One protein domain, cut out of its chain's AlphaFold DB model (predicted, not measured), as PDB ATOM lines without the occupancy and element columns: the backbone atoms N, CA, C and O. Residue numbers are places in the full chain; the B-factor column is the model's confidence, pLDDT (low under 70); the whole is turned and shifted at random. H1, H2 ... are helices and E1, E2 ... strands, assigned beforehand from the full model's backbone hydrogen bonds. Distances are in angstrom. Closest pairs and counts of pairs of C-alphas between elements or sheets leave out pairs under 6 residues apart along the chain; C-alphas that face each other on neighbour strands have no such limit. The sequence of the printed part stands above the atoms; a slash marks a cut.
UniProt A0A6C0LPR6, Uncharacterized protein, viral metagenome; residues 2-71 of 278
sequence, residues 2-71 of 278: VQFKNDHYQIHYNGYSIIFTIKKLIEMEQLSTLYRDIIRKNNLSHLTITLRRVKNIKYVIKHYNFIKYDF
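Overview. This is residues 2 to 71 of the 278 residues of an uncharacterized protein of viral metagenome (UniProt A0A6C0LPR6). A small twisted wall of four strands has three helices to one side of it: H1 begins near the sheet and runs away from it, H3 only grazes the sheet with its residues 57 to 61, and H2 folds back on H1, away from the strands. The long hairpin of E1 and E2 makes one end of the domain, with its turn at residues 14 and 15. The printed part has 70 residues, with four named strands and three named helices in the order E1, E2, H1, H2, E3, H3, E4. The mixed sheet runs E2, E1, E3, E4, with E3 and E4 parallel and the other neighbours antiparallel, and the class is mixed, helices and strands. The whole is compact, with a radius of gyration of the C-alphas of 11.6 A and spans of 31 by 27 by 18 A.

Along the chain. E1 is residues 8 to 13, 16.4 A long, beginning at C-alpha 8 at (-14.579, 28.657, 39.260). E2 is residues 16 to 21, 16.9 A. H1 is residues 22 to 31, 15.1 A, and H2 is residues 33 to 41, 11.6 A. E3 is residues 47 to 50, 9.6 A. H3 is residues 54 to 63, 14.2 A, beginning at C-alpha 54 at (-17.843, 31.803, 25.761). E4 is residues 68 to 70, 7.1 A, ending at C-alpha 70 at (-14.403, 37.928, 35.775).

Arrangement. From edge to edge the strands' lines turn by 70 degrees. E1 and E2 form a hairpin, antiparallel at 155 degrees, with N 9 and O 20 2.8 A apart, within hydrogen-bond range. E1 and E3 are antiparallel at 152 degrees, with N 10 and O 48 at 2.9 A. E3 and E4 are parallel at 24 degrees, with N 70 and O 49 at 2.9 A. E3, H3, E4 is a strand-helix-strand unit, two parallel neighbour strands with a helix between, and its crossover is right-handed. E2, H1, H2, E3 is a split one, with E1 between its strands in the sheet, also right-handed. H1 only grazes the sheet with residues 22 to 25, and H3 only grazes it with residues 57 to 61; H2 is not on it. H1 and H2, a helical hairpin, touch, the closest C-alphas being those of Glu 29 and Arg 36 at 4.1 A, at a steep tilt of 40 degrees, opposite ways. H2 and H3 are close but not clearly touching, with the C-alphas of Arg 40 and His 63 closest at 6.4 A. H1 and H3 are apart. In H2 and H3 every O i to N i+4 pair is within hydrogen-bond range; in H1, 5 of 6 are.

Size, cuts and confidence. The two C-alphas farthest apart, those of Val 2 and Asn 14, are 32.8 A apart. The printed part has no cut, and each link between named elements is tight. The mean pLDDT of the printed part is 91.5, and no printed residue is under 70.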
ATOM      1  N   VAL A   2     -23.089  21.402  28.783       76.25
ATOM      2  CA  VAL A   2     -22.044  22.429  28.975       76.25
ATOM      3  C   VAL A   2     -20.984  21.867  29.928       76.25
ATOM      4  O   VAL A   2     -21.335  21.303  30.960       76.25
ATOM      5  N   GLN A   3     -19.704  21.959  29.563       82.44
ATOM      6  CA  GLN A   3     -18.600  21.460  30.387       82.44
ATOM      7  C   GLN A   3     -17.854  22.627  31.029       82.44
ATOM      8  O   GLN A   3     -17.276  23.452  30.318       82.44
ATOM      9  N   PHE A   4     -17.816  22.639  32.360       85.00
ATOM     10  CA  PHE A   4     -17.089  23.618  33.161       85.00
ATOM     11  C   PHE A   4     -15.715  23.057  33.533       85.00
ATOM     12  O   PHE A   4     -15.606  22.216  34.426       85.00
ATOM     13  N   LYS A   5     -14.675  23.457  32.793       80.50
ATOM     14  CA  LYS A   5     -13.280  23.042  33.028       80.50
ATOM     15  C   LYS A   5     -12.483  24.292  33.374       80.50
ATOM     16  O   LYS A   5     -12.452  25.204  32.556       80.50
ATOM     17  N   ASN A   6     -11.860  24.311  34.550       79.44
ATOM     18  CA  ASN A   6     -11.134  25.459  35.123       79.44
ATOM     19  C   ASN A   6     -12.007  26.697  35.422       79.44
ATOM     20  O   ASN A   6     -11.501  27.715  35.885       79.44
ATOM     21  N   ASP A   7     -13.319  26.591  35.217       92.12
ATOM     22  CA  ASP A   7     -14.296  27.594  35.624       92.12
ATOM     23  C   ASP A   7     -14.572  27.478  37.124       92.12
ATOM     24  O   ASP A   7     -14.865  26.391  37.648       92.12
ATOM     25  N   HIS A   8     -14.509  28.608  37.811       94.62
ATOM     26  CA  HIS A   8     -14.579  28.657  39.260       94.62
ATOM     27  C   HIS A   8     -15.367  29.872  39.739       94.62
ATOM     28  O   HIS A   8     -15.678  30.786  38.979       94.62
ATOM     29  N   TYR A   9     -15.724  29.848  41.013       93.25
ATOM     30  CA  TYR A   9     -16.212  31.008  41.725       93.25
ATOM     31  C   TYR A   9     -15.408  31.192  43.005       93.25
ATOM     32  O   TYR A   9     -14.887  30.227  43.572       93.25
ATOM     33  N   GLN A  10     -15.314  32.437  43.445       93.50
ATOM     34  CA  GLN A  10     -14.612  32.819  44.660       93.50
ATOM     35  C   GLN A  10     -15.607  33.354  45.679       93.50
ATOM     36  O   GLN A  10     -16.440  34.184  45.321       93.50
ATOM     37  N   ILE A  11     -15.528  32.883  46.923       90.81
ATOM     38  CA  ILE A  11     -16.277  33.441  48.054       90.81
ATOM     39  C   ILE A  11     -15.352  34.380  48.815       90.81
ATOM     40  O   ILE A  11     -14.318  33.935  49.310       90.81
ATOM     41  N   HIS A  12     -15.754  35.643  48.952       84.81
ATOM     42  CA  HIS A  12     -15.020  36.639  49.732       84.81
ATOM     43  C   HIS A  12     -15.635  36.781  51.125       84.81
ATOM     44  O   HIS A  12     -16.797  37.177  51.252       84.81
ATOM     45  N   TYR A  13     -14.868  36.462  52.170       79.25
ATOM     46  CA  TYR A  13     -15.310  36.558  53.564       79.25
ATOM     47  C   TYR A  13     -14.154  36.989  54.476       79.25
ATOM     48  O   TYR A  13     -13.119  36.330  54.521       79.25
ATOM     49  N   ASN A  14     -14.329  38.095  55.207       77.50
ATOM     50  CA  ASN A  14     -13.349  38.643  56.161       77.50
ATOM     51  C   ASN A  14     -11.916  38.787  55.606       77.50
ATOM     52  O   ASN A  14     -10.950  38.475  56.295       77.50
ATOM     53  N   GLY A  15     -11.775  39.226  54.351       75.25
ATOM     54  CA  GLY A  15     -10.470  39.404  53.699       75.25
ATOM     55  C   GLY A  15      -9.851  38.124  53.123       75.25
ATOM     56  O   GLY A  15      -8.813  38.197  52.473       75.25
ATOM     57  N   TYR A  16     -10.495  36.968  53.294       79.06
ATOM     58  CA  TYR A  16     -10.085  35.709  52.677       79.06
ATOM     59  C   TYR A  16     -10.922  35.408  51.433       79.06
ATOM     60  O   TYR A  16     -12.124  35.691  51.394       79.06
ATOM     61  N   SER A  17     -10.291  34.779  50.438       87.25
ATOM     62  CA  SER A  17     -10.952  34.256  49.241       87.25
ATOM     63  C   SER A  17     -10.830  32.735  49.202       87.25
ATOM     64  O   SER A  17      -9.732  32.186  49.316       87.25
ATOM     65  N   ILE A  18     -11.962  32.042  49.056       91.06
ATOM     66  CA  ILE A  18     -12.011  30.582  48.909       91.06
ATOM     67  C   ILE A  18     -12.537  30.242  47.517       91.06
ATOM     68  O   ILE A  18     -13.601  30.715  47.116       91.06
ATOM     69  N   ILE A  19     -11.808  29.388  46.797       92.69
ATOM     70  CA  ILE A  19     -12.095  29.040  45.403       92.69
ATOM     71  C   ILE A  19     -12.814  27.691  45.313       92.69
ATOM     72  O   ILE A  19     -12.359  26.677  45.846       92.69
ATOM     73  N   PHE A  20     -13.910  27.656  44.559       92.94
ATOM     74  CA  PHE A  20     -14.675  26.448  44.264       92.94
ATOM     75  C   PHE A  20     -14.944  26.329  42.767       92.94
ATOM     76  O   PHE A  20     -15.050  27.322  42.056       92.94
ATOM     77  N   THR A  21     -15.110  25.110  42.260       93.94
ATOM     78  CA  THR A  21     -15.467  24.915  40.850       93.94
ATOM     79  C   THR A  21     -16.943  25.227  40.613       93.94
ATOM     80  O   THR A  21     -17.797  24.904  41.441       93.94
ATOM     81  N   ILE A  22     -17.282  25.761  39.436       92.44
ATOM     82  CA  ILE A  22     -18.691  25.963  39.044       92.44
ATOM     83  C   ILE A  22     -19.459  24.632  39.015       92.44
ATOM     84  O   ILE A  22     -20.651  24.586  39.309       92.44
ATOM     85  N   LYS A  23     -18.765  23.516  38.752       91.12
ATOM     86  CA  LYS A  23     -19.342  22.169  38.832       91.12
ATOM     87  C   LYS A  23     -19.960  21.879  40.206       91.12
ATOM     88  O   LYS A  23     -21.070  21.365  40.243       91.12
ATOM     89  N   LYS A  24     -19.294  22.256  41.307       91.19
ATOM     90  CA  LYS A  24     -19.835  22.077  42.668       91.19
ATOM     91  C   LYS A  24     -21.134  22.857  42.871       91.19
ATOM     92  O   LYS A  24     -22.067  22.345  43.472       91.19
ATOM     93  N   LEU A  25     -21.209  24.076  42.336       90.31
ATOM     94  CA  LEU A  25     -22.413  24.905  42.415       90.31
ATOM     95  C   LEU A  25     -23.581  24.257  41.655       90.31
ATOM     96  O   LEU A  25     -24.683  24.173  42.184       90.31
ATOM     97  N   ILE A  26     -23.319  23.685  40.476       90.50
ATOM     98  CA  ILE A  26     -24.318  22.923  39.708       90.50
ATOM     99  C   ILE A  26     -24.739  21.637  40.435       90.50
ATOM    100  O   ILE A  26     -25.916  21.289  40.422       90.50
ATOM    101  N   GLU A  27     -23.808  20.925  41.073       92.38
ATOM    102  CA  GLU A  27     -24.117  19.737  41.884       92.38
ATOM    103  C   GLU A  27     -25.031  20.096  43.072       92.38
ATOM    104  O   GLU A  27     -25.979  19.365  43.350       92.38
ATOM    105  N   MET A  28     -24.842  21.260  43.708       90.69
ATOM    106  CA  MET A  28     -25.744  21.747  44.765       90.69
ATOM    107  C   MET A  28     -27.171  21.999  44.261       90.69
ATOM    108  O   MET A  28     -28.131  21.697  44.967       90.69
ATOM    109  N   GLU A  29     -27.340  22.498  43.034       93.62
ATOM    110  CA  GLU A  29     -28.671  22.681  42.432       93.62
ATOM    111  C   GLU A  29     -29.425  21.359  42.233       93.62
ATOM    112  O   GLU A  29     -30.652  21.358  42.143       93.62
ATOM    113  N   GLN A  30     -28.708  20.235  42.137       92.94
ATOM    114  CA  GLN A  30     -29.307  18.910  41.963       92.94
ATOM    115  C   GLN A  30     -29.822  18.322  43.281       92.94
ATOM    116  O   GLN A  30     -30.619  17.388  43.246       92.94
ATOM    117  N   LEU A  31     -29.418  18.876  44.431       94.19
ATOM    118  CA  LEU A  31     -29.848  18.396  45.746       94.19
ATOM    119  C   LEU A  31     -31.324  18.706  46.023       94.19
ATOM    120  O   LEU A  31     -32.014  17.899  46.641       94.19
ATOM    121  N   SER A  32     -31.822  19.873  45.592       95.75
ATOM    122  CA  SER A  32     -33.241  20.229  45.709       95.75
ATOM    123  C   SER A  32     -33.632  21.417  44.825       95.75
ATOM    124  O   SER A  32     -32.805  22.244  44.432       95.75
ATOM    125  N   THR A  33     -34.936  21.557  44.567       94.44
ATOM    126  CA  THR A  33     -35.493  22.736  43.886       94.44
ATOM    127  C   THR A  33     -35.248  24.028  44.669       94.44
ATOM    128  O   THR A  33     -35.045  25.068  44.049       94.44
ATOM    129  N   LEU A  34     -35.198  23.952  46.005       93.88
ATOM    130  CA  LEU A  34     -34.876  25.077  46.883       93.88
ATOM    131  C   LEU A  34     -33.449  25.583  46.643       93.88
ATOM    132  O   LEU A  34     -33.270  26.773  46.403       93.88
ATOM    133  N   TYR A  35     -32.444  24.698  46.649       93.38
ATOM    134  CA  TYR A  35     -31.056  25.096  46.380       93.38
ATOM    135  C   TYR A  35     -30.906  25.701  44.989       93.38
ATOM    136  O   TYR A  35     -30.281  26.750  44.837       93.38
ATOM    137  N   ARG A  36     -31.528  25.083  43.980       94.50
ATOM    138  CA  ARG A  36     -31.533  25.615  42.616       94.50
ATOM    139  C   ARG A  36     -32.106  27.027  42.546       94.50
ATOM    140  O   ARG A  36     -31.518  27.890  41.901       94.50
ATOM    141  N   ASP A  37     -33.237  27.264  43.200       94.00
ATOM    142  CA  ASP A  37     -33.888  28.570  43.205       94.00
ATOM    143  C   ASP A  37     -33.059  29.609  43.965       94.00
ATOM    144  O   ASP A  37     -32.891  30.721  43.466       94.00
ATOM    145  N   ILE A  38     -32.479  29.240  45.113       92.12
ATOM    146  CA  ILE A  38     -31.563  30.104  45.868       92.12
ATOM    147  C   ILE A  38     -30.390  30.527  44.981       92.12
ATOM    148  O   ILE A  38     -30.119  31.719  44.856       92.12
ATOM    149  N   ILE A  39     -29.730  29.566  44.335       92.94
ATOM    150  CA  ILE A  39     -28.531  29.808  43.533       92.94
ATOM    151  C   ILE A  39     -28.839  30.654  42.292       92.94
ATOM    152  O   ILE A  39     -28.082  31.563  41.963       92.94
ATOM    153  N   ARG A  40     -29.936  30.366  41.583       94.00
ATOM    154  CA  ARG A  40     -30.228  31.017  40.297       94.00
ATOM    155  C   ARG A  40     -30.904  32.376  40.432       94.00
ATOM    156  O   ARG A  40     -30.659  33.245  39.601       94.00
ATOM    157  N   LYS A  41     -31.778  32.555  41.431       92.38
ATOM    158  CA  LYS A  41     -32.623  33.757  41.549       92.38
ATOM    159  C   LYS A  41     -31.985  34.873  42.373       92.38
ATOM    160  O   LYS A  41     -32.380  36.023  42.198       92.38
ATOM    161  N   ASN A  42     -31.021  34.561  43.240       89.75
ATOM    162  CA  ASN A  42     -30.341  35.559  44.067       89.75
ATOM    163  C   ASN A  42     -29.056  36.061  43.405       89.75
ATOM    164  O   ASN A  42     -28.393  35.335  42.670       89.75
ATOM    165  N   ASN A  43     -28.666  37.291  43.742       86.56
ATOM    166  CA  ASN A  43     -27.479  37.920  43.159       86.56
ATOM    167  C   ASN A  43     -26.157  37.382  43.720       86.56
ATOM    168  O   ASN A  43     -25.111  37.607  43.114       86.56
ATOM    169  N   LEU A  44     -26.212  36.699  44.875       90.50
ATOM    170  CA  LEU A  44     -25.073  36.110  45.586       90.50
ATOM    171  C   LEU A  44     -23.838  37.030  45.552       90.50
ATOM    172  O   LEU A  44     -22.774  36.655  45.078       90.50
ATOM    173  N   SER A  45     -24.000  38.258  46.057       91.12
ATOM    174  CA  SER A  45     -23.047  39.377  45.935       91.12
ATOM    175  C   SER A  45     -21.656  39.125  46.535       91.12
ATOM    176  O   SER A  45     -20.722  39.884  46.268       91.12
ATOM    177  N   HIS A  46     -21.503  38.077  47.339       90.81
ATOM    178  CA  HIS A  46     -20.225  37.631  47.897       90.81
ATOM    179  C   HIS A  46     -19.427  36.732  46.944       90.81
ATOM    180  O   HIS A  46     -18.271  36.428  47.232       90.81
ATOM    181  N   LEU A  47     -20.037  36.301  45.834       93.56
ATOM    182  CA  LEU A  47     -19.414  35.445  44.837       93.56
ATOM    183  C   LEU A  47     -18.872  36.267  43.675       93.56
ATOM    184  O   LEU A  47     -19.601  37.088  43.125       93.56
ATOM    185  N   THR A  48     -17.645  35.977  43.252       95.50
ATOM    186  CA  THR A  48     -17.127  36.383  41.938       95.50
ATOM    187  C   THR A  48     -17.083  35.165  41.031       95.50
ATOM    188  O   THR A  48     -16.523  34.139  41.415       95.50
ATOM    189  N   ILE A  49     -17.686  35.262  39.847       96.44
ATOM    190  CA  ILE A  49     -17.777  34.160  38.887       96.44
ATOM    191  C   ILE A  49     -16.723  34.322  37.795       96.44
ATOM    192  O   ILE A  49     -16.804  35.255  36.999       96.44
ATOM    193  N   THR A  50     -15.789  33.376  37.722       96.75
ATOM    194  CA  THR A  50     -14.664  33.412  36.786       96.75
ATOM    195  C   THR A  50     -14.852  32.376  35.686       96.75
ATOM    196  O   THR A  50     -14.847  31.164  35.935       96.75
ATOM    197  N   LEU A  51     -15.021  32.852  34.450       96.19
ATOM    198  CA  LEU A  51     -15.264  32.020  33.271       96.19
ATOM    199  C   LEU A  51     -14.393  32.486  32.104       96.19
ATOM    200  O   LEU A  51     -14.264  33.680  31.854       96.19
ATOM    201  N   ARG A  52     -13.849  31.542  31.328       93.62
ATOM    202  CA  ARG A  52     -13.055  31.864  30.117       93.62
ATOM    203  C   ARG A  52     -13.707  31.388  28.824       93.62
ATOM    204  O   ARG A  52     -13.481  31.927  27.743       93.62
ATOM    205  N   ARG A  53     -14.557  30.361  28.903       94.69
ATOM    206  CA  ARG A  53     -15.222  29.786  27.726       94.69
ATOM    207  C   ARG A  53     -16.522  30.521  27.432       94.69
ATOM    208  O   ARG A  53     -17.463  30.462  28.219       94.69
ATOM    209  N   VAL A  54     -16.646  31.070  26.224       94.19
ATOM    210  CA  VAL A  54     -17.843  31.803  25.761       94.19
ATOM    211  C   VAL A  54     -19.144  31.012  25.934       94.19
ATOM    212  O   VAL A  54     -20.177  31.575  26.285       94.19
ATOM    213  N   LYS A  55     -19.121  29.689  25.709       94.88
ATOM    214  CA  LYS A  55     -20.306  28.834  25.911       94.88
ATOM    215  C   LYS A  55     -20.763  28.816  27.376       94.88
ATOM    216  O   LYS A  55     -21.964  28.797  27.627       94.88
ATOM    217  N   ASN A  56     -19.820  28.854  28.313       95.75
ATOM    218  CA  ASN A  56     -20.078  28.805  29.749       95.75
ATOM    219  C   ASN A  56     -20.537  30.176  30.242       95.75
ATOM    220  O   ASN A  56     -21.536  30.250  30.946       95.75
ATOM    221  N   ILE A  57     -19.900  31.251  29.766       95.75
ATOM    222  CA  ILE A  57     -20.339  32.637  29.977       95.75
ATOM    223  C   ILE A  57     -21.803  32.807  29.553       95.75
ATOM    224  O   ILE A  57     -22.645  33.188  30.359       95.75
ATOM    225  N   LYS A  58     -22.141  32.434  28.312       95.50
ATOM    226  CA  LYS A  58     -23.520  32.519  27.800       95.50
ATOM    227  C   LYS A  58     -24.510  31.697  28.621       95.50
ATOM    228  O   LYS A  58     -25.645  32.126  28.801       95.50
ATOM    229  N   TYR A  59     -24.102  30.515  29.086       94.88
ATOM    230  CA  TYR A  59     -24.935  29.696  29.961       94.88
ATOM    231  C   TYR A  59     -25.182  30.405  31.295       94.88
ATOM    232  O   TYR A  59     -26.330  30.543  31.704       94.88
ATOM    233  N   VAL A  60     -24.123  30.890  31.944       94.69
ATOM    234  CA  VAL A  60     -24.224  31.509  33.265       94.69
ATOM    235  C   VAL A  60     -25.054  32.793  33.214       94.69
ATOM    236  O   VAL A  60     -26.021  32.907  33.954       94.69
ATOM    237  N   ILE A  61     -24.778  33.693  32.268       94.25
ATOM    238  CA  ILE A  61     -25.538  34.947  32.110       94.25
ATOM    239  C   ILE A  61     -27.034  34.685  31.868       94.25
ATOM    240  O   ILE A  61     -27.885  35.464  32.279       94.25
ATOM    241  N   LYS A  62     -27.378  33.580  31.194       93.94
ATOM    242  CA  LYS A  62     -28.773  33.234  30.892       93.94
ATOM    243  C   LYS A  62     -29.511  32.592  32.070       93.94
ATOM    244  O   LYS A  62     -30.740  32.628  32.104       93.94
ATOM    245  N   HIS A  63     -28.796  31.922  32.969       92.81
ATOM    246  CA  HIS A  63     -29.403  31.033  33.961       92.81
ATOM    247  C   HIS A  63     -29.219  31.478  35.412       92.81
ATOM    248  O   HIS A  63     -29.847  30.878  36.286       92.81
ATOM    249  N   TYR A  64     -28.403  32.502  35.661       93.50
ATOM    250  CA  TYR A  64     -28.069  32.983  36.995       93.50
ATOM    251  C   TYR A  64     -28.109  34.508  37.044       93.50
ATOM    252  O   TYR A  64     -27.780  35.177  36.068       93.50
ATOM    253  N   ASN A  65     -28.437  35.040  38.218       93.06
ATOM    254  CA  ASN A  65     -28.509  36.476  38.480       93.06
ATOM    255  C   ASN A  65     -27.238  37.034  39.140       93.06
ATOM    256  O   ASN A  65     -27.307  38.034  39.851       93.06
ATOM    257  N   PHE A  66     -26.073  36.405  38.950       94.69
ATOM    258  CA  PHE A  66     -24.838  36.915  39.548       94.69
ATOM    259  C   PHE A  66     -24.549  38.347  39.084       94.69
ATOM    260  O   PHE A  66     -24.927  38.759  37.984       94.69
ATOM    261  N   ILE A  67     -23.857  39.101  39.933       95.69
ATOM    262  CA  ILE A  67     -23.549  40.515  39.674       95.69
ATOM    263  C   ILE A  67     -22.051  40.817  39.652       95.69
ATOM    264  O   ILE A  67     -21.686  41.949  39.349       95.69
ATOM    265  N   LYS A  68     -21.189  39.842  39.966       97.00
ATOM    266  CA  LYS A  68     -19.731  39.988  39.907       97.00
ATOM    267  C   LYS A  68     -19.138  38.932  38.985       97.00
ATOM    268  O   LYS A  68     -19.236  37.735  39.266       97.00
ATOM    269  N   TYR A  69     -18.526  39.384  37.902       97.56
ATOM    270  CA  TYR A  69     -17.983  38.522  36.865       97.56
ATOM    271  C   TYR A  69     -16.532  38.875  36.567       97.56
ATOM    272  O   TYR A  69     -16.187  40.046  36.454       97.56
ATOM    273  N   ASP A  70     -15.722  37.842  36.382       97.81
ATOM    274  CA  ASP A  70     -14.403  37.928  35.775       97.81
ATOM    275  C   ASP A  70     -14.429  37.105  34.485       97.81
ATOM    276  O   ASP A  70     -14.495  35.868  34.498       97.81
ATOM    277  N   PHE A  71     -14.366  37.817  33.363       97.62
ATOM    278  CA  PHE A  71     -14.293  37.262  32.020       97.62
ATOM    279  C   PHE A  71     -13.007  37.663  31.298       97.62
ATOM    280  O   PHE A  71     -12.988  37.590  30.067       97.62
TER     281      PHE A  71